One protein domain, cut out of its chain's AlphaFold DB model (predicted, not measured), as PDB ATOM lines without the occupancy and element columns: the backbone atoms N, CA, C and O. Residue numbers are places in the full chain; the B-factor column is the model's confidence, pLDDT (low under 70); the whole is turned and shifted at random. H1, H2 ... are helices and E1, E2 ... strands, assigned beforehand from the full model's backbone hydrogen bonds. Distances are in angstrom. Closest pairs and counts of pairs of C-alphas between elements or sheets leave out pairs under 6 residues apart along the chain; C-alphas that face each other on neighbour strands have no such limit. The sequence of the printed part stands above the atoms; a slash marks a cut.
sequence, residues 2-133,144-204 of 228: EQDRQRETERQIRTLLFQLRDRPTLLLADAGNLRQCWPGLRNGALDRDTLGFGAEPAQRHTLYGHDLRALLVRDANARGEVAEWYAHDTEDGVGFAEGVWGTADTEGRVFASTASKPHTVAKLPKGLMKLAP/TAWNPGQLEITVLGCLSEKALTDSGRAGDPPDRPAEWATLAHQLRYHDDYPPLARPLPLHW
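What this domain is: This is residues 2 to 133 and 144 to 204 of the 228 residues of the protein "RNaseH_pPIWI_RE domain-containing protein" of Streptomyces sp. HPH0547 (UniProt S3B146). A strongly twisted sheet of five strands curls round one helix, H5, and the short helix H2 lies on its opposite face, beside the strands. The long helix H1 is off the sheet and meets H2 and H3, while long loops, residues 75 to 98 and 115 to 133, reach far from the body. The printed part has 193 residues, with six named helices and five named strands in the order H1 E1 H2 H3 E2 E3 E4 E5 H4 H5 H6; the mixed sheet runs E1 E2 E5 E4 E3. The class is mixed, helices and strands, with under half of the residues in named elements. The whole is compact, with a radius of gyration of the C-alphas of 18.6 A and spans of 59 by 44 by 33 A.

Where its parts are: In the sheet, E1 is residues 25 to 30, 16.1 A long; E2, 68 to 74, 19.7 A; E5, 151 to 157, 18.0 A; E4, 110 to 114, 13.5 A; and E3, 99 to 102. H5 is residues 177 to 186, 14.3 A. H1, residues 2 to 20, is 27.3 A long and begins at C-alpha 2 (231.327, 188.320, 208.805). H2 is residues 31 to 37, H3 61 to 64 and H4 161 to 166. H6, residues 200 to 204, ends at C-alpha 204 (246.114, 181.573, 228.322).

How they stand to each other: E1 and E2 are parallel, with N 27 and O 69 2.8 A apart, within hydrogen-bond range. E1, H2 H3, E2 form a strand-helix-strand unit, two parallel neighbour strands with helices between, and its crossover is right-handed. The other neighbours are antiparallel: E2 and E5 have N 72 and O 154 at 2.8 A, E5 and E4 have N 113 and O 151 at 2.7 A, and the hairpin E3 and E4 has N 101 and O 112 at 2.8 A. H5 is on the sheet; its closest C-alphas to E5 are those of Val 155 and Pro 177, 6.1 A. H2 is on the opposite face, at a height over the sheet of 5.8 A, over none of the strands. H1 touches H2 with residues 5 to 10 alone, closest at the C-alphas of Gln 6 and Cys 37, 4.7 A. H1 and H3 only just touch, with 3 pairs of C-alphas within 8 A, the closest those of Phe 18 and Tyr 64, 5.4 A. H3 and H6 only graze the sheet; H4 is not on it. Each O i to N i+4 pair is within hydrogen-bond range in H1, H4, H5 and H6; in H2 1 of 3 is, beside 1 of 4 O i to N i+3 pairs, and H3, with 4 residues, is too short for any O i to N i+4 pair.

The domain as a whole: The farthest C-alphas, of Pro 133 and Gly 168, are 65.1 A apart. Residues 134 to 143 are not printed, and C-alphas 133 and 144 are 15.1 A apart across the cut. The links H2 to H3, E2 to E3 and H5 to H6 are long. The mean pLDDT of the printed part is 81.2; residues 77 to 97, 118 to 133 and 144 to 148 are under 70.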
ATOM      1  N   GLU A   2     231.526 188.974 207.491       74.12
ATOM      2  CA  GLU A   2     231.327 188.320 208.805       74.12
ATOM      3  C   GLU A   2     230.993 186.820 208.685       74.12
ATOM      4  O   GLU A   2     231.612 185.990 209.342       74.12
ATOM      5  N   GLN A   3     230.099 186.444 207.761       77.56
ATOM      6  CA  GLN A   3     229.784 185.030 207.505       77.56
ATOM      7  C   GLN A   3     230.974 184.235 206.944       77.56
ATOM      8  O   GLN A   3     231.127 183.057 207.258       77.56
ATOM      9  N   ASP A   4     231.834 184.868 206.144       81.00
ATOM     10  CA  ASP A   4     233.026 184.214 205.589       81.00
ATOM     11  C   ASP A   4     234.052 183.937 206.692       81.00
ATOM     12  O   ASP A   4     234.634 182.855 206.748       81.00
ATOM     13  N   ARG A   5     234.208 184.880 207.631       80.88
ATOM     14  CA  ARG A   5     235.066 184.724 208.811       80.88
ATOM     15  C   ARG A   5     234.561 183.629 209.751       80.88
ATOM     16  O   ARG A   5     235.372 182.858 210.263       80.88
ATOM     17  N   GLN A   6     233.246 183.541 209.956       84.88
ATOM     18  CA  GLN A   6     232.618 182.469 210.740       84.88
ATOM     19  C   GLN A   6     232.900 181.099 210.113       84.88
ATOM     20  O   GLN A   6     233.463 180.225 210.769       84.88
ATOM     21  N   ARG A   7     232.626 180.948 208.811       86.25
ATOM     22  CA  ARG A   7     232.886 179.702 208.068       86.25
ATOM     23  C   ARG A   7     234.352 179.285 208.106       86.25
ATOM     24  O   ARG A   7     234.648 178.108 208.299       86.25
ATOM     25  N   GLU A   8     235.267 180.234 207.935       88.31
ATOM     26  CA  GLU A   8     236.700 179.950 207.985       88.31
ATOM     27  C   GLU A   8     237.140 179.518 209.391       88.31
ATOM     28  O   GLU A   8     237.862 178.535 209.539       88.31
ATOM     29  N   THR A   9     236.636 180.181 210.436       86.69
ATOM     30  CA  THR A   9     236.940 179.821 211.830       86.69
ATOM     31  C   THR A   9     236.441 178.414 212.162       86.69
ATOM     32  O   THR A   9     237.187 177.597 212.697       86.69
ATOM     33  N   GLU A  10     235.202 178.087 211.797       89.44
ATOM     34  CA  GLU A  10     234.643 176.745 211.990       89.44
ATOM     35  C   GLU A  10     235.437 175.676 211.244       89.44
ATOM     36  O   GLU A  10     235.716 174.611 211.797       89.44
ATOM     37  N   ARG A  11     235.842 175.960 210.001       89.50
ATOM     38  CA  ARG A  11     236.682 175.059 209.211       89.50
ATOM     39  C   ARG A  11     238.021 174.809 209.898       89.50
ATOM     40  O   ARG A  11     238.466 173.660 209.938       89.50
ATOM     41  N   GLN A  12     238.653 175.847 210.441       90.56
ATOM     42  CA  GLN A  12     239.918 175.723 211.166       90.56
ATOM     43  C   GLN A  12     239.754 174.886 212.434       90.56
ATOM     44  O   GLN A  12     240.514 173.940 212.629       90.56
ATOM     45  N   ILE A  13     238.724 175.152 213.243       90.00
ATOM     46  CA  ILE A  13     238.431 174.368 214.453       90.00
ATOM     47  C   ILE A  13     238.190 172.901 214.093       90.00
ATOM     48  O   ILE A  13     238.810 172.013 214.674       90.00
ATOM     49  N   ARG A  14     237.341 172.635 213.095       91.19
ATOM     50  CA  ARG A  14     237.075 171.277 212.614       91.19
ATOM     51  C   ARG A  14     238.364 170.584 212.172       91.19
ATOM     52  O   ARG A  14     238.586 169.433 212.530       91.19
ATOM     53  N   THR A  15     239.217 171.279 211.423       92.31
ATOM     54  CA  THR A  15     240.501 170.739 210.949       92.31
ATOM     55  C   THR A  15     241.429 170.396 212.115       92.31
ATOM     56  O   THR A  15     242.002 169.310 212.124       92.31
ATOM     57  N   LEU A  16     241.533 171.273 213.117       92.81
ATOM     58  CA  LEU A  16     242.337 171.035 214.319       92.81
ATOM     59  C   LEU A  16     241.841 169.820 215.106       92.81
ATOM     60  O   LEU A  16     242.647 168.978 215.492       92.81
ATOM     61  N   LEU A  17     240.526 169.682 215.300       92.62
ATOM     62  CA  LEU A  17     239.969 168.509 215.977       92.62
ATOM     63  C   LEU A  17     240.285 167.222 215.207       92.62
ATOM     64  O   LEU A  17     240.773 166.266 215.799       92.62
ATOM     65  N   PHE A  18     240.131 167.225 213.877       91.50
ATOM     66  CA  PHE A  18     240.507 166.076 213.050       91.50
ATOM     67  C   PHE A  18     241.997 165.718 213.144       91.50
ATOM     68  O   PHE A  18     242.331 164.538 213.101       91.50
ATOM     69  N   GLN A  19     242.889 166.699 213.287       93.38
ATOM     70  CA  GLN A  19     244.326 166.451 213.471       93.38
ATOM     71  C   GLN A  19     244.656 165.847 214.843       93.38
ATOM     72  O   GLN A  19     245.642 165.126 214.977       93.38
ATOM     73  N   LEU A  20     243.843 166.138 215.859       93.38
ATOM     74  CA  LEU A  20     244.016 165.652 217.229       93.38
ATOM     75  C   LEU A  20     243.220 164.374 217.526       93.38
ATOM     76  O   LEU A  20     243.340 163.838 218.623       93.38
ATOM     77  N   ARG A  21     242.442 163.865 216.562       92.94
ATOM     78  CA  ARG A  21     241.443 162.801 216.760       92.94
ATOM     79  C   ARG A  21     241.979 161.504 217.376       92.94
ATOM     80  O   ARG A  21     241.227 160.792 218.033       92.94
ATOM     81  N   ASP A  22     243.260 161.215 217.150       91.94
ATOM     82  CA  ASP A  22     243.943 159.997 217.604       91.94
ATOM     83  C   ASP A  22     244.619 160.189 218.980       91.94
ATOM     84  O   ASP A  22     245.433 159.370 219.405       91.94
ATOM     85  N   ARG A  23     244.329 161.298 219.677       94.06
ATOM     86  CA  ARG A  23     244.866 161.625 221.003       94.06
ATOM     87  C   ARG A  23     243.731 161.966 221.976       94.06
ATOM     88  O   ARG A  23     242.818 162.706 221.596       94.06
ATOM     89  N   PRO A  24     243.809 161.528 223.246       93.69
ATOM     90  CA  PRO A  24     242.893 161.991 224.283       93.69
ATOM     91  C   PRO A  24     242.922 163.518 224.376       93.69
ATOM     92  O   PRO A  24     243.975 164.111 224.609       93.69
ATOM     93  N   THR A  25     241.773 164.154 224.149       95.50
ATOM     94  CA  THR A  25     241.690 165.609 223.981       95.50
ATOM     95  C   THR A  25     240.541 166.172 224.805       95.50
ATOM     96  O   THR A  25     239.403 165.730 224.678       95.50
ATOM     97  N   LEU A  26     240.830 167.192 225.617       96.12
ATOM     98  CA  LEU A  26     239.827 168.002 226.304       96.12
ATOM     99  C   LEU A  26     239.727 169.369 225.616       96.12
ATOM    100  O   LEU A  26     240.636 170.193 225.714       96.12
ATOM    101  N   LEU A  27     238.613 169.622 224.936       94.94
ATOM    102  CA  LEU A  27     238.278 170.919 224.364       94.94
ATOM    103  C   LEU A  27     237.559 171.771 225.416       94.94
ATOM    104  O   LEU A  27     236.422 171.482 225.785       94.94
ATOM    105  N   LEU A  28     238.202 172.853 225.853       94.38
ATOM    106  CA  LEU A  28     237.571 173.901 226.654       94.38
ATOM    107  C   LEU A  28     237.181 175.062 225.737       94.38
ATOM    108  O   LEU A  28     238.044 175.691 225.127       94.38
ATOM    109  N   ALA A  29     235.888 175.355 225.647       91.69
ATOM    110  CA  ALA A  29     235.350 176.420 224.811       91.69
ATOM    111  C   ALA A  29     234.755 177.536 225.676       91.69
ATOM    112  O   ALA A  29     233.827 177.301 226.444       91.69
ATOM    113  N   ASP A  30     235.246 178.768 225.524       89.12
ATOM    114  CA  ASP A  30     234.578 179.947 226.084       89.12
ATOM    115  C   ASP A  30     233.359 180.296 225.225       89.12
ATOM    116  O   ASP A  30     233.485 180.690 224.062       89.12
ATOM    117  N   ALA A  31     232.171 180.161 225.803       80.44
ATOM    118  CA  ALA A  31     230.925 180.355 225.083       80.44
ATOM    119  C   ALA A  31     230.637 181.821 224.736       80.44
ATOM    120  O   ALA A  31     229.997 182.096 223.721       80.44
ATOM    121  N   GLY A  32     231.101 182.762 225.559       75.50
ATOM    122  CA  GLY A  32     230.908 184.191 225.331       75.50
ATOM    123  C   GLY A  32     231.612 184.664 224.062       75.50
ATOM    124  O   GLY A  32     231.073 185.493 223.327       75.50
ATOM    125  N   ASN A  33     232.780 184.083 223.781       74.31
ATOM    126  CA  ASN A  33     233.580 184.402 222.603       74.31
ATOM    127  C   ASN A  33     233.218 183.517 221.403       74.31
ATOM    128  O   ASN A  33     232.950 184.024 220.311       74.31
ATOM    129  N   LEU A  34     233.185 182.193 221.587       82.44
ATOM    130  CA  LEU A  34     233.102 181.266 220.457       82.44
ATOM    131  C   LEU A  34     231.719 181.206 219.811       82.44
ATOM    132  O   LEU A  34     231.654 180.978 218.613       82.44
ATOM    133  N   ARG A  35     230.613 181.489 220.513       81.00
ATOM    134  CA  ARG A  35     229.254 181.431 219.920       81.00
ATOM    135  C   ARG A  35     229.004 182.395 218.764       81.00
ATOM    136  O   ARG A  35     228.060 182.199 217.990       81.00
ATOM    137  N   GLN A  36     229.791 183.467 218.687       80.31
ATOM    138  CA  GLN A  36     229.723 184.410 217.573       80.31
ATOM    139  C   GLN A  36     230.330 183.790 216.314       80.31
ATOM    140  O   GLN A  36     229.759 183.928 215.239       80.31
ATOM    141  N   CYS A  37     231.433 183.055 216.474       81.94
ATOM    142  CA  CYS A  37     232.186 182.443 215.380       81.94
ATOM    143  C   CYS A  37     231.810 180.979 215.106       81.94
ATOM    144  O   CYS A  37     232.193 180.454 214.072       81.94
ATOM    145  N   TRP A  38     231.085 180.336 216.025       87.50
ATOM    146  CA  TRP A  38     230.654 178.943 215.977       87.50
ATOM    147  C   TRP A  38     229.208 178.836 216.510       87.50
ATOM    148  O   TRP A  38     228.980 178.589 217.700       87.50
ATOM    149  N   PRO A  39     228.192 179.051 215.653       84.75
ATOM    150  CA  PRO A  39     226.782 179.090 216.030       84.75
ATOM    151  C   PRO A  39     226.255 177.797 216.656       84.75
ATOM    152  O   PRO A  39     225.316 177.868 217.447       84.75
ATOM    153  N   GLY A  40     226.875 176.647 216.371       84.25
ATOM    154  CA  GLY A  40     226.550 175.365 217.007       84.25
ATOM    155  C   GLY A  40     226.709 175.367 218.534       84.25
ATOM    156  O   GLY A  40     226.115 174.538 219.208       84.25
ATOM    157  N   LEU A  41     227.445 176.331 219.103       85.81
ATOM    158  CA  LEU A  41     227.597 176.482 220.555       85.81
ATOM    159  C   LEU A  41     226.534 177.385 221.210       85.81
ATOM    160  O   LEU A  41     226.596 177.644 222.418       85.81
ATOM    161  N   ARG A  42     225.593 177.943 220.435       86.19
ATOM    162  CA  ARG A  42     224.522 178.814 220.950       86.19
ATOM    163  C   ARG A  42     223.517 177.995 221.749       86.19
ATOM    164  O   ARG A  42     223.170 176.900 221.340       86.19
ATOM    165  N   ASN A  43     222.977 178.564 222.827       80.50
ATOM    166  CA  ASN A  43     222.124 177.840 223.782       80.50
ATOM    167  C   ASN A  43     220.967 177.047 223.138       80.50
ATOM    168  O   ASN A  43     220.706 175.934 223.569       80.50
ATOM    169  N   GLY A  44     220.309 177.584 222.104       81.62
ATOM    170  CA  GLY A  44     219.210 176.892 221.409       81.62
ATOM    171  C   GLY A  44     219.635 175.846 220.369       81.62
ATOM    172  O   GLY A  44     218.777 175.166 219.823       81.62
ATOM    173  N   ALA A  45     220.931 175.743 220.071       84.44
ATOM    174  CA  ALA A  45     221.507 174.808 219.105       84.44
ATOM    175  C   ALA A  45     222.397 173.739 219.766       84.44
ATOM    176  O   ALA A  45     222.922 172.877 219.067       84.44
ATOM    177  N   LEU A  46     222.582 173.805 221.091       87.38
ATOM    178  CA  LEU A  46     223.356 172.814 221.831       87.38
ATOM    179  C   LEU A  46     222.593 171.495 221.893       87.38
ATOM    180  O   LEU A  46     221.450 171.451 222.347       87.38
ATOM    181  N   ASP A  47     223.276 170.427 221.514       89.50
ATOM    182  CA  ASP A  47     222.800 169.061 221.652       89.50
ATOM    183  C   ASP A  47     223.892 168.201 222.303       89.50
ATOM    184  O   ASP A  47     225.090 168.462 222.163       89.50
ATOM    185  N   ARG A  48     223.472 167.233 223.120       91.56
ATOM    186  CA  ARG A  48     224.385 166.457 223.965       91.56
ATOM    187  C   ARG A  48     225.215 165.519 223.105       91.56
ATOM    188  O   ARG A  48     224.688 164.823 222.245       91.56
ATOM    189  N   ASP A  49     226.505 165.449 223.405       92.81
ATOM    190  CA  ASP A  49     227.467 164.570 222.748       92.81
ATOM    191  C   ASP A  49     227.580 164.805 221.227       92.81
ATOM    192  O   ASP A  49     228.092 163.941 220.505       92.81
ATOM    193  N   THR A  50     227.180 165.983 220.735       92.88
ATOM    194  CA  THR A  50     227.286 166.376 219.327       92.88
ATOM    195  C   THR A  50     227.991 167.724 219.145       92.88
ATOM    196  O   THR A  50     228.055 168.568 220.037       92.88
ATOM    197  N   LEU A  51     228.584 167.912 217.965       91.50
ATOM    198  CA  LEU A  51     229.218 169.144 217.508       91.50
ATOM    199  C   LEU A  51     228.753 169.434 216.075       91.50
ATOM    200  O   LEU A  51     228.950 168.623 215.164       91.50
ATOM    201  N   GLY A  52     228.131 170.594 215.875       89.50
ATOM    202  CA  GLY A  52     227.697 171.071 214.559       89.50
ATOM    203  C   GLY A  52     228.665 172.086 213.974       89.50
ATOM    204  O   GLY A  52     229.071 173.004 214.674       89.50
ATOM    205  N   PHE A  53     229.012 171.940 212.698       87.56
ATOM    206  CA  PHE A  53     229.851 172.883 211.957       87.56
ATOM    207  C   PHE A  53     229.154 173.264 210.651       87.56
ATOM    208  O   PHE A  53     228.669 172.398 209.924       87.56
ATOM    209  N   GLY A  54     229.153 174.549 210.315       81.94
ATOM    210  CA  GLY A  54     228.540 175.086 209.113       81.94
ATOM    211  C   GLY A  54     227.025 174.908 209.089       81.94
ATOM    212  O   GLY A  54     226.344 175.021 210.105       81.94
ATOM    213  N   ALA A  55     226.505 174.644 207.891       76.81
ATOM    214  CA  ALA A  55     225.092 174.349 207.661       76.81
ATOM    215  C   ALA A  55     224.766 172.846 207.772       76.81
ATOM    216  O   ALA A  55     223.622 172.454 207.552       76.81
ATOM    217  N   GLU A  56     225.761 172.010 208.078       80.69
ATOM    218  CA  GLU A  56     225.577 170.566 208.192       80.69
ATOM    219  C   GLU A  56     224.903 170.200 209.524       80.69
ATOM    220  O   GLU A  56     225.107 170.889 210.532       80.69
ATOM    221  N   PRO A  57     224.137 169.095 209.572       84.25
ATOM    222  CA  PRO A  57     223.593 168.583 210.822       84.25
ATOM    223  C   PRO A  57     224.697 168.309 211.845       84.25
ATOM    224  O   PRO A  57     225.776 167.817 211.490       84.25
ATOM    225  N   ALA A  58     224.407 168.577 213.121       89.75
ATOM    226  CA  ALA A  58     225.318 168.260 214.212       89.75
ATOM    227  C   ALA A  58     225.697 166.774 214.190       89.75
ATOM    228  O   ALA A  58     224.855 165.895 214.014       89.75
ATOM    229  N   GLN A  59     226.992 166.507 214.333       91.12
ATOM    230  CA  GLN A  59     227.561 165.165 214.275       91.12
ATOM    231  C   GLN A  59     228.001 164.734 215.666       91.12
ATOM    232  O   GLN A  59     228.364 165.576 216.484       91.12
ATOM    233  N   ARG A  60     228.029 163.426 215.933       92.50
ATOM    234  CA  ARG A  60     228.558 162.881 217.194       92.50
ATOM    235  C   ARG A  60     229.974 163.399 217.438       92.50
ATOM    236  O   ARG A  60     230.808 163.357 216.536       92.50
ATOM    237  N   HIS A  61     230.258 163.859 218.653       92.81
ATOM    238  CA  HIS A  61     231.570 164.418 218.990       92.81
ATOM    239  C   HIS A  61     232.703 163.396 218.785       92.81
ATOM    240  O   HIS A  61     233.794 163.769 218.360       92.81
ATOM    241  N   THR A  62     232.412 162.105 218.980       93.00
ATOM    242  CA  THR A  62     233.351 160.993 218.784       93.00
ATOM    243  C   THR A  62     233.855 160.850 217.343       93.00
ATOM    244  O   THR A  62     234.927 160.291 217.134       93.00
ATOM    245  N   LEU A  63     233.154 161.407 216.344       91.56
ATOM    246  CA  LEU A  63     233.633 161.447 214.952       91.56
ATOM    247  C   LEU A  63     234.839 162.379 214.762       91.56
ATOM    248  O   LEU A  63     235.620 162.193 213.829       91.56
ATOM    249  N   TYR A  64     234.992 163.375 215.635       91.50
ATOM    250  CA  TYR A  64     236.127 164.300 215.623       91.50
ATOM    251  C   TYR A  64     237.290 163.816 216.499       91.50
ATOM    252  O   TYR A  64     238.371 164.390 216.442       91.50
ATOM    253  N   GLY A  65     237.082 162.758 217.284       91.94
ATOM    254  CA  GLY A  65     238.090 162.113 218.116       91.94
ATOM    255  C   GLY A  65     237.439 161.117 219.064       91.94
ATOM    256  O   GLY A  65     236.534 161.481 219.811       91.94
ATOM    257  N   HIS A  66     237.911 159.870 219.057       91.31
ATOM    258  CA  HIS A  66     237.312 158.791 219.855       91.31
ATOM    259  C   HIS A  66     237.380 159.044 221.365       91.31
ATOM    260  O   HIS A  66     236.556 158.513 222.103       91.31
ATOM    261  N   ASP A  67     238.339 159.865 221.799       93.25
ATOM    262  CA  ASP A  67     238.568 160.258 223.189       93.25
ATOM    263  C   ASP A  67     238.411 161.774 223.404       93.25
ATOM    264  O   ASP A  67     238.987 162.342 224.339       93.25
ATOM    265  N   LEU A  68     237.645 162.448 222.539       95.75
ATOM    266  CA  LEU A  68     237.357 163.874 222.664       95.75
ATOM    267  C   LEU A  68     236.333 164.124 223.779       95.75
ATOM    268  O   LEU A  68     235.246 163.561 223.767       95.75
ATOM    269  N   ARG A  69     236.643 165.035 224.703       96.38
ATOM    270  CA  ARG A  69     235.676 165.630 225.635       96.38
ATOM    271  C   ARG A  69     235.541 167.110 225.340       96.38
ATOM    272  O   ARG A  69     236.540 167.780 225.092       96.38
ATOM    273  N   ALA A  70     234.323 167.631 225.365       95.44
ATOM    274  CA  ALA A  70     234.038 169.024 225.047       95.44
ATOM    275  C   ALA A  70     233.280 169.684 226.195       95.44
ATOM    276  O   ALA A  70     232.180 169.264 226.549       95.44
ATOM    277  N   LEU A  71     233.861 170.737 226.763       95.69
ATOM    278  CA  LEU A  71     233.265 171.526 227.832       95.69
ATOM    279  C   LEU A  71     233.068 172.955 227.350       95.69
ATOM    280  O   LEU A  71     233.983 173.600 226.837       95.69
ATOM    281  N   LEU A  72     231.863 173.454 227.568       93.69
ATOM    282  CA  LEU A  72     231.482 174.824 227.312       93.69
ATOM    283  C   LEU A  72     231.496 175.592 228.630       93.69
ATOM    284  O   LEU A  72     230.782 175.257 229.571       93.69
ATOM    285  N   VAL A  73     232.314 176.629 228.683       92.00
ATOM    286  CA  VAL A  73     232.521 177.467 229.855       92.00
ATOM    287  C   VAL A  73     231.828 178.805 229.630       92.00
ATOM    288  O   VAL A  73     232.081 179.481 228.628       92.00
ATOM    289  N   ARG A  74     230.956 179.196 230.560       88.12
ATOM    290  CA  ARG A  74     230.315 180.514 230.592       88.12
ATOM    291  C   ARG A  74     230.751 181.252 231.853       88.12
ATOM    292  O   ARG A  74     230.854 180.663 232.925       88.12
ATOM    293  N   ASP A  75     230.974 182.548 231.731       83.06
ATOM    294  CA  ASP A  75     231.088 183.451 232.870       83.06
ATOM    295  C   ASP A  75     230.006 184.533 232.780       83.06
ATOM    296  O   ASP A  75     229.194 184.548 231.852       83.06
ATOM    297  N   ALA A  76     229.977 185.437 233.757       71.06
ATOM    298  CA  ALA A  76     228.977 186.496 233.801       71.06
ATOM    299  C   ALA A  76     228.979 187.386 232.538       71.06
ATOM    300  O   ALA A  76     227.925 187.919 232.195       71.06
ATOM    301  N   ASN A  77     230.133 187.555 231.864       63.84
ATOM    302  CA  ASN A  77     230.423 188.388 230.677       63.84
ATOM    303  C   ASN A  77     229.584 189.676 230.479       63.84
ATOM    304  O   ASN A  77     229.357 190.087 229.341       63.84
ATOM    305  N   ALA A  78     229.051 190.279 231.547       52.81
ATOM    306  CA  ALA A  78     227.986 191.289 231.498       52.81
ATOM    307  C   ALA A  78     226.747 190.906 230.642       52.81
ATOM    308  O   ALA A  78     226.036 191.782 230.153       52.81
ATOM    309  N   ARG A  79     226.481 189.607 230.442       61.06
ATOM    310  CA  ARG A  79     225.335 189.083 229.668       61.06
ATOM    311  C   ARG A  79     224.226 188.490 230.538       61.06
ATOM    312  O   ARG A  79     223.213 188.066 229.997       61.06
ATOM    313  N   GLY A  80     224.416 188.445 231.860       58.44
ATOM    314  CA  GLY A  80     223.431 187.900 232.801       58.44
ATOM    315  C   GLY A  80     223.153 186.402 232.621       58.44
ATOM    316  O   GLY A  80     222.122 185.921 233.074       58.44
ATOM    317  N   GLU A  81     224.039 185.669 231.934       63.03
ATOM    318  CA  GLU A  81     223.865 184.233 231.659       63.03
ATOM    319  C   GLU A  81     224.238 183.349 232.857       63.03
ATOM    320  O   GLU A  81     223.791 182.211 232.933       63.03
ATOM    321  N   VAL A  82     225.045 183.863 233.788       62.44
ATOM    322  CA  VAL A  82     225.471 183.159 235.003       62.44
ATOM    323  C   VAL A  82     225.016 183.965 236.212       62.44
ATOM    324  O   VAL A  82     225.087 185.195 236.195       62.44
ATOM    325  N   ALA A  83     224.543 183.276 237.251       61.59
ATOM    326  CA  ALA A  83     224.112 183.918 238.485       61.59
ATOM    327  C   ALA A  83     225.236 184.789 239.078       61.59
ATOM    328  O   ALA A  83     226.387 184.365 239.179       61.59
ATOM    329  N   GLU A  84     224.889 186.012 239.481       56.81
ATOM    330  CA  GLU A  84     225.838 186.960 240.080       56.81
ATOM    331  C   GLU A  84     226.063 186.719 241.583       56.81
ATOM    332  O   GLU A  84     226.976 187.303 242.170       56.81
ATOM    333  N   TRP A  85     225.234 185.875 242.210       54.22
ATOM    334  CA  TRP A  85     225.200 185.671 243.655       54.22
ATOM    335  C   TRP A  85     225.012 184.194 243.988       54.22
ATOM    336  O   TRP A  85     224.047 183.570 243.551       54.22
ATOM    337  N   TYR A  86     225.898 183.659 244.820       57.19
ATOM    338  CA  TYR A  86     225.738 182.360 245.461       57.19
ATOM    339  C   TYR A  86     226.179 182.496 246.923       57.19
ATOM    340  O   TYR A  86     227.204 183.112 247.219       57.19
ATOM    341  N   ALA A  87     225.391 181.958 247.849       50.28
ATOM    342  CA  ALA A  87     225.770 181.845 249.249       50.28
ATOM    343  C   ALA A  87     225.099 180.606 249.834       50.28
ATOM    344  O   ALA A  87     223.872 180.526 249.880       50.28
ATOM    345  N   HIS A  88     225.904 179.662 250.299       45.75
ATOM    346  CA  HIS A  88     225.492 178.779 251.374       45.75
ATOM    347  C   HIS A  88     226.722 178.483 252.222       45.75
ATOM    348  O   HIS A  88     227.758 178.100 251.687       45.75
ATOM    349  N   ASP A  89     226.596 178.694 253.527       46.47
ATOM    350  CA  ASP A  89     227.529 178.177 254.518       46.47
ATOM    351  C   ASP A  89     226.705 177.451 255.581       46.47
ATOM    352  O   ASP A  89     225.605 177.893 255.936       46.47
ATOM    353  N   THR A  90     227.199 176.308 256.025       50.53
ATOM    354  CA  THR A  90     226.657 175.575 257.165       50.53
ATOM    355  C   THR A  90     227.560 175.909 258.337       50.53
ATOM    356  O   THR A  90     228.670 175.394 258.397       50.53
ATOM    357  N   GLU A  91     227.045 176.753 259.234       50.34
ATOM    358  CA  GLU A  91     227.679 177.264 260.460       50.34
ATOM    359  C   GLU A  91     228.471 178.586 260.282       50.34
ATOM    360  O   GLU A  91     229.641 178.632 259.927       50.34
ATOM    361  N   ASP A  92     227.785 179.694 260.601       43.97
ATOM    362  CA  ASP A  92     228.345 180.987 261.036       43.97
ATOM    363  C   ASP A  92     228.890 182.021 260.024       43.97
ATOM    364  O   ASP A  92     229.591 182.965 260.410       43.97
ATOM    365  N   GLY A  93     228.446 182.020 258.762       46.94
ATOM    366  CA  GLY A  93     228.574 183.241 257.954       46.94
ATOM    367  C   GLY A  93     227.995 183.207 256.544       46.94
ATOM    368  O   GLY A  93     228.259 182.309 255.763       46.94
ATOM    369  N   VAL A  94     227.281 184.263 256.140       49.31
ATOM    370  CA  VAL A  94     226.985 184.498 254.714       49.31
ATOM    371  C   VAL A  94     228.322 184.692 253.975       49.31
ATOM    372  O   VAL A  94     229.024 185.685 254.198       49.31
ATOM    373  N   GLY A  95     228.713 183.734 253.128       51.16
ATOM    374  CA  GLY A  95     230.037 183.694 252.503       51.16
ATOM    375  C   GLY A  95     230.095 182.975 251.152       51.16
ATOM    376  O   GLY A  95     229.177 182.263 250.757       51.16
ATOM    377  N   PHE A  96     231.201 183.197 250.434       59.81
ATOM    378  CA  PHE A  96     231.491 182.575 249.143       59.81
ATOM    379  C   PHE A  96     232.087 181.176 249.357       59.81
ATOM    380  O   PHE A  96     233.273 181.069 249.670       59.81
ATOM    381  N   ALA A  97     231.281 180.124 249.196       68.38
ATOM    382  CA  ALA A  97     231.766 178.746 249.223       68.38
ATOM    383  C   ALA A  97     232.544 178.411 247.938       68.38
ATOM    384  O   ALA A  97     232.125 178.758 246.831       68.38
ATOM    385  N   GLU A  98     233.687 177.747 248.083       80.19
ATOM    386  CA  GLU A  98     234.456 177.192 246.970       80.19
ATOM    387  C   GLU A  98     233.907 175.814 246.595       80.19
ATOM    388  O   GLU A  98     233.586 175.019 247.476       80.19
ATOM    389  N   GLY A  99     233.834 175.518 245.300       86.50
ATOM    390  CA  GLY A  99     233.569 174.164 244.839       86.50
ATOM    391  C   GLY A  99     232.951 174.080 243.452       86.50
ATOM    392  O   GLY A  99     232.865 175.060 242.702       86.50
ATOM    393  N   VAL A 100     232.521 172.864 243.127       89.38
ATOM    394  CA  VAL A 100     231.720 172.548 241.945       89.38
ATOM    395  C   VAL A 100     230.357 172.061 242.408       89.38
ATOM    396  O   VAL A 100     230.254 171.129 243.199       89.38
ATOM    397  N   TRP A 101     229.317 172.698 241.893       88.69
ATOM    398  CA  TRP A 101     227.935 172.492 242.290       88.69
ATOM    399  C   TRP A 101     227.149 172.044 241.069       88.69
ATOM    400  O   TRP A 101     227.172 172.706 240.035       88.69
ATOM    401  N   GLY A 102     226.463 170.916 241.170       87.38
ATOM    402  CA  GLY A 102     225.609 170.390 240.111       87.38
ATOM    403  C   GLY A 102     224.244 170.014 240.657       87.38
ATOM    404  O   GLY A 102     223.971 170.120 241.853       87.38
ATOM    405  N   THR A 103     223.380 169.544 239.770       83.12
ATOM    406  CA  THR A 103     222.156 168.854 240.173       83.12
ATOM    407  C   THR A 103     222.494 167.502 240.800       83.12
ATOM    408  O   THR A 103     223.501 166.895 240.449       83.12
ATOM    409  N   ALA A 104     221.623 166.989 241.671       77.81
ATOM    410  CA  ALA A 104     221.754 165.625 242.199       77.81
ATOM    411  C   ALA A 104     221.605 164.535 241.114       77.81
ATOM    412  O   ALA A 104     221.968 163.385 241.342       77.81
ATOM    413  N   ASP A 105     221.069 164.900 239.944       82.88
ATOM    414  CA  ASP A 105     221.026 164.047 238.758       82.88
ATOM    415  C   ASP A 105     222.444 163.731 238.259       82.88
ATOM    416  O   ASP A 105     223.198 164.635 237.888       82.88
ATOM    417  N   THR A 106     222.780 162.441 238.207       75.88
ATOM    418  CA  THR A 106     224.066 161.934 237.712       75.88
ATOM    419  C   THR A 106     224.260 162.188 236.219       75.88
ATOM    420  O   THR A 106     225.399 162.258 235.758       75.88
ATOM    421  N   GLU A 107     223.171 162.384 235.471       79.94
ATOM    422  CA  GLU A 107     223.203 162.778 234.064       79.94
ATOM    423  C   GLU A 107     223.251 164.297 233.859       79.94
ATOM    424  O   GLU A 107     223.395 164.767 232.722       79.94
ATOM    425  N   GLY A 108     223.197 165.078 234.941       88.50
ATOM    426  CA  GLY A 108     223.363 166.523 234.913       88.50
ATOM    427  C   GLY A 108     224.650 166.914 234.185       88.50
ATOM    428  O   GLY A 108     225.737 166.427 234.487       88.50
ATOM    429  N   ARG A 109     224.528 167.787 233.178       92.50
ATOM    430  CA  ARG A 109     225.665 168.258 232.367       92.50
ATOM    431  C   ARG A 109     226.086 169.686 232.693       92.50
ATOM    432  O   ARG A 109     227.085 170.139 232.152       92.50
ATOM    433  N   VAL A 110     225.335 170.398 233.531       92.56
ATOM    434  CA  VAL A 110     225.560 171.816 233.840       92.56
ATOM    435  C   VAL A 110     225.953 171.952 235.301       92.56
ATOM    436  O   VAL A 110     225.238 171.493 236.190       92.56
ATOM    437  N   PHE A 111     227.089 172.597 235.532       92.62
ATOM    438  CA  PHE A 111     227.695 172.758 236.843       92.62
ATOM    439  C   PHE A 111     228.059 174.222 237.070       92.62
ATOM    440  O   PHE A 111     228.539 174.895 236.162       92.62
ATOM    441  N   ALA A 112     227.879 174.718 238.284       90.00
ATOM    442  CA  ALA A 112     228.452 175.974 238.735       90.00
ATOM    443  C   ALA A 112     229.815 175.711 239.386       90.00
ATOM    444  O   ALA A 112     229.991 174.739 240.109       90.00
ATOM    445  N   SER A 113     230.783 176.585 239.150       88.88
ATOM    446  CA  SER A 113     232.128 176.506 239.700       88.88
ATOM    447  C   SER A 113     232.514 177.832 240.334       88.88
ATOM    448  O   SER A 113     232.528 178.886 239.687       88.88
ATOM    449  N   THR A 114     232.885 177.767 241.603       86.50
ATOM    450  CA  THR A 114     233.210 178.917 242.437       86.50
ATOM    451  C   THR A 114     234.621 178.730 242.979       86.50
ATOM    452  O   THR A 114     234.892 177.769 243.690       86.50
ATOM    453  N   ALA A 115     235.559 179.593 242.577       81.69
ATOM    454  CA  ALA A 115     236.950 179.479 243.022       81.69
ATOM    455  C   ALA A 115     237.170 180.126 244.388       81.69
ATOM    456  O   ALA A 115     236.453 181.052 244.782       81.69
ATOM    457  N   SER A 116     238.217 179.665 245.068       73.31
ATOM    458  CA  SER A 116     238.658 180.230 246.333       73.31
ATOM    459  C   SER A 116     239.106 181.682 246.206       73.31
ATOM    460  O   SER A 116     239.458 182.194 245.138       73.31
ATOM    461  N   LYS A 117     239.104 182.356 247.354       70.00
ATOM    462  CA  LYS A 117     239.602 183.718 247.501       70.00
ATOM    463  C   LYS A 117     241.131 183.733 247.399       70.00
ATOM    464  O   LYS A 117     241.776 183.142 248.262       70.00
ATOM    465  N   PRO A 118     241.739 184.451 246.429       63.25
ATOM    466  CA  PRO A 118     243.187 184.591 246.392       63.25
ATOM    467  C   PRO A 118     243.742 185.171 247.697       63.25
ATOM    468  O   PRO A 118     243.173 186.092 248.290       63.25
ATOM    469  N   HIS A 119     244.901 184.679 248.132       61.66
ATOM    470  CA  HIS A 119     245.552 185.135 249.364       61.66
ATOM    471  C   HIS A 119     245.876 186.645 249.335       61.66
ATOM    472  O   HIS A 119     245.804 187.320 250.363       61.66
ATOM    473  N   THR A 120     246.134 187.207 248.150       58.09
ATOM    474  CA  THR A 120     246.373 188.644 247.922       58.09
ATOM    475  C   THR A 120     245.168 189.521 248.266       58.09
ATOM    476  O   THR A 120     245.332 190.670 248.676       58.09
ATOM    477  N   VAL A 121     243.952 188.977 248.168       59.41
ATOM    478  CA  VAL A 121     242.702 189.670 248.499       59.41
ATOM    479  C   VAL A 121     242.140 189.247 249.854       59.41
ATOM    480  O   VAL A 121     241.116 189.785 250.271       59.41
ATOM    481  N   ALA A 122     242.785 188.331 250.587       58.56
ATOM    482  CA  ALA A 122     242.289 187.786 251.856       58.56
ATOM    483  C   ALA A 122     241.878 188.880 252.860       58.56
ATOM    484  O   ALA A 122     240.839 188.755 253.507       58.56
ATOM    485  N   LYS A 123     242.612 190.005 252.884       56.69
ATOM    486  CA  LYS A 123     242.372 191.169 253.757       56.69
ATOM    487  C   LYS A 123     241.217 192.090 253.322       56.69
ATOM    488  O   LYS A 123     240.889 193.021 254.060       56.69
ATOM    489  N   LEU A 124     240.610 191.871 252.149       59.97
ATOM    490  CA  LEU A 124     239.456 192.654 251.694       59.97
ATOM    491  C   LEU A 124     238.213 192.320 252.537       59.97
ATOM    492  O   LEU A 124     237.912 191.130 252.702       59.97
ATOM    493  N   PRO A 125     237.503 193.341 253.055       56.44
ATOM    494  CA  PRO A 125     236.338 193.147 253.910       56.44
ATOM    495  C   PRO A 125     235.203 192.435 253.160       56.44
ATOM    496  O   PRO A 125     234.911 192.756 252.008       56.44
ATOM    497  N   LYS A 126     234.568 191.463 253.827       52.78
ATOM    498  CA  LYS A 126     233.308 190.843 253.382       52.78
ATOM    499  C   LYS A 126     232.164 191.866 253.545       52.78
ATOM    500  O   LYS A 126     232.228 192.697 254.446       52.78
ATOM    501  N   GLY A 127     231.135 191.817 252.695       51.06
ATOM    502  CA  GLY A 127     229.933 192.657 252.858       51.06
ATOM    503  C   GLY A 127     230.070 194.118 252.409       51.06
ATOM    504  O   GLY A 127     229.426 195.001 252.968       51.06
ATOM    505  N   LEU A 128     230.907 194.395 251.404       54.25
ATOM    506  CA  LEU A 128     230.947 195.701 250.740       54.25
ATOM    507  C   LEU A 128     229.586 195.994 250.080       54.25
ATOM    508  O   LEU A 128     229.279 195.466 249.014       54.25
ATOM    509  N   MET A 129     228.767 196.829 250.717       50.81
ATOM    510  CA  MET A 129     227.473 197.267 250.194       50.81
ATOM    511  C   MET A 129     227.582 198.695 249.658       50.81
ATOM    512  O   MET A 129     227.975 199.607 250.381       50.81
ATOM    513  N   LYS A 130     227.130 198.932 248.420       50.19
ATOM    514  CA  LYS A 130     226.961 200.295 247.869       50.19
ATOM    515  C   LYS A 130     225.822 201.092 248.535       50.19
ATOM    516  O   LYS A 130     225.531 202.201 248.106       50.19
ATOM    517  N   LEU A 131     225.172 200.530 249.557       49.12
ATOM    518  CA  LEU A 131     223.931 201.038 250.148       49.12
ATOM    519  C   LEU A 131     224.138 201.970 251.354       49.12
ATOM    520  O   LEU A 131     223.173 202.588 251.791       49.12
ATOM    521  N   ALA A 132     225.363 202.123 251.876       46.84
ATOM    522  CA  ALA A 132     225.641 203.024 253.001       46.84
ATOM    523  C   ALA A 132     226.781 204.016 252.676       46.84
ATOM    524  O   ALA A 132     227.912 203.592 252.412       46.84
ATOM    525  N   PRO A 133     226.531 205.339 252.717       45.72
ATOM    526  CA  PRO A 133     227.536 206.351 252.429       45.72
ATOM    527  C   PRO A 133     228.401 206.575 253.673       45.72
ATOM    528  O   PRO A 133     228.159 207.478 254.465       45.72
ATOM    529  N   THR A 144     237.382 198.679 245.891       53.38
ATOM    530  CA  THR A 144     237.286 197.459 245.080       53.38
ATOM    531  C   THR A 144     237.002 196.253 245.971       53.38
ATOM    532  O   THR A 144     237.833 195.881 246.797       53.38
ATOM    533  N   ALA A 145     235.829 195.646 245.803       56.09
ATOM    534  CA  ALA A 145     235.497 194.359 246.398       56.09
ATOM    535  C   ALA A 145     236.067 193.225 245.543       56.09
ATOM    536  O   ALA A 145     236.112 193.328 244.317       56.09
ATOM    537  N   TRP A 146     236.453 192.122 246.183       54.91
ATOM    538  CA  TRP A 146     236.669 190.874 245.462       54.91
ATOM    539  C   TRP A 146     235.324 190.157 245.314       54.91
ATOM    540  O   TRP A 146     234.698 189.840 246.325       54.91
ATOM    541  N   ASN A 147     234.895 189.935 244.071       57.19
ATOM    542  CA  ASN A 147     233.739 189.107 243.741       57.19
ATOM    543  C   ASN A 147     234.248 187.843 243.029       57.19
ATOM    544  O   ASN A 147     234.802 187.970 241.930       57.19
ATOM    545  N   PRO A 148     234.125 186.647 243.627       60.25
ATOM    546  CA  PRO A 148     234.385 185.417 242.902       60.25
ATOM    547  C   PRO A 148     233.349 185.277 241.794       60.25
ATOM    548  O   PRO A 148     232.181 184.993 242.040       60.25
ATOM    549  N   GLY A 149     233.782 185.474 240.551       72.56
ATOM    550  CA  GLY A 149     232.937 185.178 239.406       72.56
ATOM    551  C   GLY A 149     232.563 183.699 239.425       72.56
ATOM    552  O   GLY A 149     233.443 182.834 239.316       72.56
ATOM    553  N   GLN A 150     231.267 183.418 239.567       82.00
ATOM    554  CA  GLN A 150     230.732 182.097 239.287       82.00
ATOM    555  C   GLN A 150     230.980 181.787 237.810       82.00
ATOM    556  O   GLN A 150     230.763 182.619 236.925       82.00
ATOM    557  N   LEU A 151     231.457 180.577 237.563       87.81
ATOM    558  CA  LEU A 151     231.658 180.028 236.236       87.81
ATOM    559  C   LEU A 151     230.624 178.926 236.032       87.81
ATOM    560  O   LEU A 151     230.499 178.053 236.884       87.81
ATOM    561  N   GLU A 152     229.898 178.930 234.928       91.62
ATOM    562  CA  GLU A 152     229.107 177.770 234.534       91.62
ATOM    563  C   GLU A 152     229.947 176.878 233.617       91.62
ATOM    564  O   GLU A 152     230.574 177.343 232.664       91.62
ATOM    565  N   ILE A 153     229.957 175.582 233.902       93.75
ATOM    566  CA  ILE A 153     230.627 174.555 233.121       93.75
ATOM    567  C   ILE A 153     229.550 173.609 232.607       93.75
ATOM    568  O   ILE A 153     228.896 172.914 233.379       93.75
ATOM    569  N   THR A 154     229.361 173.579 231.295       94.25
ATOM    570  CA  THR A 154     228.513 172.597 230.625       94.25
ATOM    571  C   THR A 154     229.379 171.541 229.958       94.25
ATOM    572  O   THR A 154     230.153 171.854 229.058       94.25
ATOM    573  N   VAL A 155     229.229 170.286 230.358       95.44
ATOM    574  CA  VAL A 155     229.834 169.139 229.676       95.44
ATOM    575  C   VAL A 155     229.003 168.846 228.427       95.44
ATOM    576  O   VAL A 155     227.940 168.234 228.503       95.44
ATOM    577  N   LEU A 156     229.458 169.360 227.286       94.19
ATOM    578  CA  LEU A 156     228.771 169.240 226.001       94.19
ATOM    579  C   LEU A 156     228.991 167.862 225.373       94.19
ATOM    580  O   LEU A 156     228.048 167.285 224.846       94.19
ATOM    581  N   GLY A 157     230.222 167.351 225.435       93.75
ATOM    582  CA  GLY A 157     230.587 166.034 224.925       93.75
ATOM    583  C   GLY A 157     231.418 165.262 225.937       93.75
ATOM    584  O   GLY A 157     232.434 165.763 226.421       93.75
ATOM    585  N   CYS A 158     230.976 164.054 226.251       94.50
ATOM    586  CA  CYS A 158     231.678 163.093 227.094       94.50
ATOM    587  C   CYS A 158     231.415 161.673 226.587       94.50
ATOM    588  O   CYS A 158     230.461 161.445 225.839       94.50
ATOM    589  N   LEU A 159     232.222 160.702 227.013       93.75
ATOM    590  CA  LEU A 159     231.986 159.298 226.677       93.75
ATOM    591  C   LEU A 159     230.848 158.719 227.531       93.75
ATOM    592  O   LEU A 159     231.068 157.892 228.409       93.75
ATOM    593  N   SER A 160     229.621 159.187 227.293       91.06
ATOM    594  CA  SER A 160     228.409 158.620 227.882       91.06
ATOM    595  C   SER A 160     228.201 157.171 227.427       91.06
ATOM    596  O   SER A 160     228.715 156.760 226.388       91.06
ATOM    597  N   GLU A 161     227.398 156.394 228.157       91.25
ATOM    598  CA  GLU A 161     227.064 155.011 227.772       91.25
ATOM    599  C   GLU A 161     226.509 154.934 226.337       91.25
ATOM    600  O   GLU A 161     226.896 154.075 225.535       91.25
ATOM    601  N   LYS A 162     225.668 155.909 225.970       89.62
ATOM    602  CA  LYS A 162     225.169 156.067 224.604       89.62
ATOM    603  C   LYS A 162     226.302 156.360 223.621       89.62
ATOM    604  O   LYS A 162     226.382 155.682 222.604       89.62
ATOM    605  N   ALA A 163     227.177 157.327 223.909       89.31
ATOM    606  CA  ALA A 163     228.289 157.687 223.025       89.31
ATOM    607  C   ALA A 163     229.285 156.528 222.820       89.31
ATOM    608  O   ALA A 163     229.796 156.337 221.712       89.31
ATOM    609  N   LEU A 164     229.530 155.728 223.858       92.44
ATOM    610  CA  LEU A 164     230.346 154.515 223.794       92.44
ATOM    611  C   LEU A 164     229.686 153.437 222.935       92.44
ATOM    612  O   LEU A 164     230.321 152.903 222.027       92.44
ATOM    613  N   THR A 165     228.396 153.171 223.143       91.25
ATOM    614  CA  THR A 165     227.628 152.229 222.311       91.25
ATOM    615  C   THR A 165     227.641 152.654 220.843       91.25
ATOM    616  O   THR A 165     227.972 151.870 219.955       91.25
ATOM    617  N   ASP A 166     227.374 153.933 220.598       88.06
ATOM    618  CA  ASP A 166     227.338 154.561 219.281       88.06
ATOM    619  C   ASP A 166     228.694 154.571 218.555       88.06
ATOM    620  O   ASP A 166     228.727 154.711 217.330       88.06
ATOM    621  N   SER A 167     229.801 154.442 219.291       87.31
ATOM    622  CA  SER A 167     231.168 154.373 218.758       87.31
ATOM    623  C   SER A 167     231.763 152.958 218.764       87.31
ATOM    624  O   SER A 167     232.934 152.793 218.428       87.31
ATOM    625  N   GLY A 168     230.972 151.931 219.105       89.19
ATOM    626  CA  GLY A 168     231.418 150.533 219.123       89.19
ATOM    627  C   GLY A 168     232.286 150.157 220.330       89.19
ATOM    628  O   GLY A 168     232.984 149.148 220.288       89.19
ATOM    629  N   ARG A 169     232.244 150.952 221.403       90.00
ATOM    630  CA  ARG A 169     233.050 150.822 222.630       90.00
ATOM    631  C   ARG A 169     232.201 150.549 223.875       90.00
ATOM    632  O   ARG A 169     232.559 150.954 224.972       90.00
ATOM    633  N   ALA A 170     231.075 149.850 223.730       87.31
ATOM    634  CA  ALA A 170     230.136 149.585 224.830       87.31
ATOM    635  C   ALA A 170     230.743 148.845 226.050       87.31
ATOM    636  O   ALA A 170     230.100 148.766 227.089       87.31
ATOM    637  N   GLY A 171     231.952 148.281 225.928       86.12
ATOM    638  CA  GLY A 171     232.673 147.635 227.031       86.12
ATOM    639  C   GLY A 171     233.513 148.577 227.903       86.12
ATOM    640  O   GLY A 171     233.981 148.149 228.956       86.12
ATOM    641  N   ASP A 172     233.713 149.828 227.487       91.62
ATOM    642  CA  ASP A 172     234.495 150.804 228.248       91.62
ATOM    643  C   ASP A 172     233.638 151.464 229.345       91.62
ATOM    644  O   ASP A 172     232.421 151.599 229.188       91.62
ATOM    645  N   PRO A 173     234.235 151.897 230.471       92.81
ATOM    646  CA  PRO A 173     233.494 152.604 231.508       92.81
ATOM    647  C   PRO A 173     233.054 153.994 231.007       92.81
ATOM    648  O   PRO A 173     233.882 154.723 230.453       92.81
ATOM    649  N   PRO A 174     231.785 154.393 231.220       93.50
ATOM    650  CA  PRO A 174     231.314 155.711 230.819       93.50
ATOM    651  C   PRO A 174     231.932 156.816 231.678       93.50
ATOM    652  O   PRO A 174     232.134 156.666 232.885       93.50
ATOM    653  N   ASP A 175     232.179 157.960 231.047       94.31
ATOM    654  CA  ASP A 175     232.639 159.170 231.716       94.31
ATOM    655  C   ASP A 175     231.560 159.697 232.678       94.31
ATOM    656  O   ASP A 175     230.373 159.752 232.339       94.31
ATOM    657  N   ARG A 176     231.975 160.210 233.843       93.06
ATOM    658  CA  ARG A 176     231.090 160.988 234.720       93.06
ATOM    659  C   ARG A 176     231.234 162.484 234.423       93.06
ATOM    660  O   ARG A 176     232.320 163.033 234.611       93.06
ATOM    661  N   PRO A 177     230.163 163.200 234.034       94.62
ATOM    662  CA  PRO A 177     230.248 164.630 233.720       94.62
ATOM    663  C   PRO A 177     230.806 165.480 234.870       94.62
ATOM    664  O   PRO A 177     231.578 166.411 234.643       94.62
ATOM    665  N   ALA A 178     230.457 165.132 236.112       93.56
ATOM    666  CA  ALA A 178     230.937 165.826 237.302       93.56
ATOM    667  C   ALA A 178     232.470 165.776 237.442       93.56
ATOM    668  O   ALA A 178     233.071 166.750 237.892       93.56
ATOM    669  N   GLU A 179     233.120 164.688 237.017       94.69
ATOM    670  CA  GLU A 179     234.581 164.553 237.066       94.69
ATOM    671  C   GLU A 179     235.250 165.523 236.085       94.69
ATOM    672  O   GLU A 179     236.203 166.211 236.446       94.69
ATOM    673  N   TRP A 180     234.690 165.685 234.883       96.00
ATOM    674  CA  TRP A 180     235.178 166.655 233.899       96.00
ATOM    675  C   TRP A 180     234.944 168.104 234.323       96.00
ATOM    676  O   TRP A 180     235.824 168.950 234.153       96.00
ATOM    677  N   ALA A 181     233.785 168.402 234.915       95.25
ATOM    678  CA  ALA A 181     233.525 169.718 235.492       95.25
ATOM    679  C   ALA A 181     234.482 170.023 236.657       95.25
ATOM    680  O   ALA A 181     235.004 171.136 236.756       95.25
ATOM    681  N   THR A 182     234.777 169.019 237.486       95.06
ATOM    682  CA  THR A 182     235.761 169.112 238.573       95.06
ATOM    683  C   THR A 182     237.163 169.332 238.030       95.06
ATOM    684  O   THR A 182     237.852 170.226 238.509       95.06
ATOM    685  N   LEU A 183     237.575 168.609 236.986       96.19
ATOM    686  CA  LEU A 183     238.859 168.829 236.325       96.19
ATOM    687  C   LEU A 183     238.975 170.264 235.794       96.19
ATOM    688  O   LEU A 183     239.969 170.938 236.048       96.19
ATOM    689  N   ALA A 184     237.946 170.767 235.108       95.38
ATOM    690  CA  ALA A 184     237.926 172.145 234.626       95.38
ATOM    691  C   ALA A 184     237.995 173.174 235.770       95.38
ATOM    692  O   ALA A 184     238.659 174.200 235.626       95.38
ATOM    693  N   HIS A 185     237.368 172.898 236.916       93.75
ATOM    694  CA  HIS A 185     237.529 173.709 238.123       93.75
ATOM    695  C   HIS A 185     238.953 173.639 238.688       93.75
ATOM    696  O   HIS A 185     239.522 174.685 238.981       93.75
ATOM    697  N   GLN A 186     239.556 172.451 238.776       94.06
ATOM    698  CA  GLN A 186     240.927 172.275 239.267       94.06
ATOM    699  C   GLN A 186     241.953 172.995 238.392       94.06
ATOM    700  O   GLN A 186     242.881 173.602 238.911       94.06
ATOM    701  N   LEU A 187     241.730 173.054 237.075       94.44
ATOM    702  CA  LEU A 187     242.551 173.843 236.150       94.44
ATOM    703  C   LEU A 187     242.518 175.357 236.429       94.44
ATOM    704  O   LEU A 187     243.233 176.104 235.769       94.44
ATOM    705  N   ARG A 188     241.694 175.852 237.358       90.75
ATOM    706  CA  ARG A 188     241.745 177.247 237.828       90.75
ATOM    707  C   ARG A 188     242.839 177.469 238.874       90.75
ATOM    708  O   ARG A 188     243.133 178.620 239.187       90.75
ATOM    709  N   TYR A 189     243.423 176.402 239.405       90.12
ATOM    710  CA  TYR A 189     244.510 176.439 240.370       90.12
ATOM    711  C   TYR A 189     245.808 176.020 239.693       90.12
ATOM    712  O   TYR A 189     245.863 175.045 238.950       90.12
ATOM    713  N   HIS A 190     246.852 176.800 239.932       87.62
ATOM    714  CA  HIS A 190     248.199 176.538 239.455       87.62
ATOM    715  C   HIS A 190     249.164 177.226 240.414       87.62
ATOM    716  O   HIS A 190     248.872 178.339 240.845       87.62
ATOM    717  N   ASP A 191     250.301 176.610 240.728       84.88
ATOM    718  CA  ASP A 191     251.218 177.123 241.757       84.88
ATOM    719  C   ASP A 191     251.722 178.544 241.447       84.88
ATOM    720  O   ASP A 191     251.831 179.389 242.335       84.88
ATOM    721  N   ASP A 192     251.940 178.832 240.162       84.31
ATOM    722  CA  ASP A 192     252.399 180.145 239.687       84.31
ATOM    723  C   ASP A 192     251.316 181.241 239.650       84.31
ATOM    724  O   ASP A 192     251.628 182.401 239.371       84.31
ATOM    725  N   TYR A 193     250.042 180.911 239.895       79.62
ATOM    726  CA  TYR A 193     248.935 181.859 239.761       79.62
ATOM    727  C   TYR A 193     248.040 181.893 241.006       79.62
ATOM    728  O   TYR A 193     247.740 180.864 241.610       79.62
ATOM    729  N   PRO A 194     247.505 183.070 241.384       83.81
ATOM    730  CA  PRO A 194     246.335 183.085 242.251       83.81
ATOM    731  C   PRO A 194     245.167 182.342 241.571       83.81
ATOM    732  O   PRO A 194     245.135 182.279 240.339       83.81
ATOM    733  N   PRO A 195     244.172 181.857 242.340       85.00
ATOM    734  CA  PRO A 195     242.966 181.237 241.798       85.00
ATOM    735  C   PRO A 195     242.399 182.000 240.594       85.00
ATOM    736  O   PRO A 195     242.027 183.174 240.694       85.00
ATOM    737  N   LEU A 196     242.369 181.334 239.441       85.88
ATOM    738  CA  LEU A 196     242.022 181.945 238.168       85.88
ATOM    739  C   LEU A 196     240.502 182.084 238.011       85.88
ATOM    740  O   LEU A 196     239.700 181.233 238.417       85.88
ATOM    741  N   ALA A 197     240.083 183.154 237.337       83.56
ATOM    742  CA  ALA A 197     238.678 183.365 236.982       83.56
ATOM    743  C   ALA A 197     238.161 182.318 235.976       83.56
ATOM    744  O   ALA A 197     236.976 182.003 235.967       83.56
ATOM    745  N   ARG A 198     239.052 181.771 235.143       88.38
ATOM    746  CA  ARG A 198     238.767 180.765 234.113       88.38
ATOM    747  C   ARG A 198     239.826 179.656 234.183       88.38
ATOM    748  O   ARG A 198     240.925 179.940 234.653       88.38
ATOM    749  N   PRO A 199     239.535 178.435 233.703       92.62
ATOM    750  CA  PRO A 199     240.531 177.367 233.613       92.62
ATOM    751  C   PRO A 199     241.795 177.825 232.873       92.62
ATOM    752  O   PRO A 199     241.693 178.582 231.904       92.62
ATOM    753  N   LEU A 200     242.965 177.341 233.287       92.38
ATOM    754  CA  LEU A 200     244.282 177.763 232.799       92.38
ATOM    755  C   LEU A 200     244.393 177.812 231.261       92.38
ATOM    756  O   LEU A 200     244.822 178.849 230.754       92.38
ATOM    757  N   PRO A 201     243.920 176.811 230.482       92.69
ATOM    758  CA  PRO A 201     243.974 176.904 229.021       92.69
ATOM    759  C   PRO A 201     243.156 178.074 228.451       92.69
ATOM    760  O   PRO A 201     243.588 178.736 227.512       92.69
ATOM    761  N   LEU A 202     241.992 178.378 229.041       90.56
ATOM    762  CA  LEU A 202     241.161 179.519 228.639       90.56
ATOM    763  C   LEU A 202     241.734 180.853 229.126       90.56
ATOM    764  O   LEU A 202     241.578 181.872 228.450       90.56
ATOM    765  N   HIS A 203     242.401 180.859 230.280       88.31
ATOM    766  CA  HIS A 203     243.161 182.012 230.750       88.31
ATOM    767  C   HIS A 203     244.282 182.358 229.759       88.31
ATOM    768  O   HIS A 203     244.355 183.497 229.297       88.31
ATOM    769  N   TRP A 204     245.078 181.374 229.336       89.56
ATOM    770  CA  TRP A 204     246.114 181.573 228.322       89.56
ATOM    771  C   TRP A 204     245.551 181.933 226.953       89.56
ATOM    772  O   TRP A 204     246.093 182.824 226.313       89.56
TER     773      TRP A 204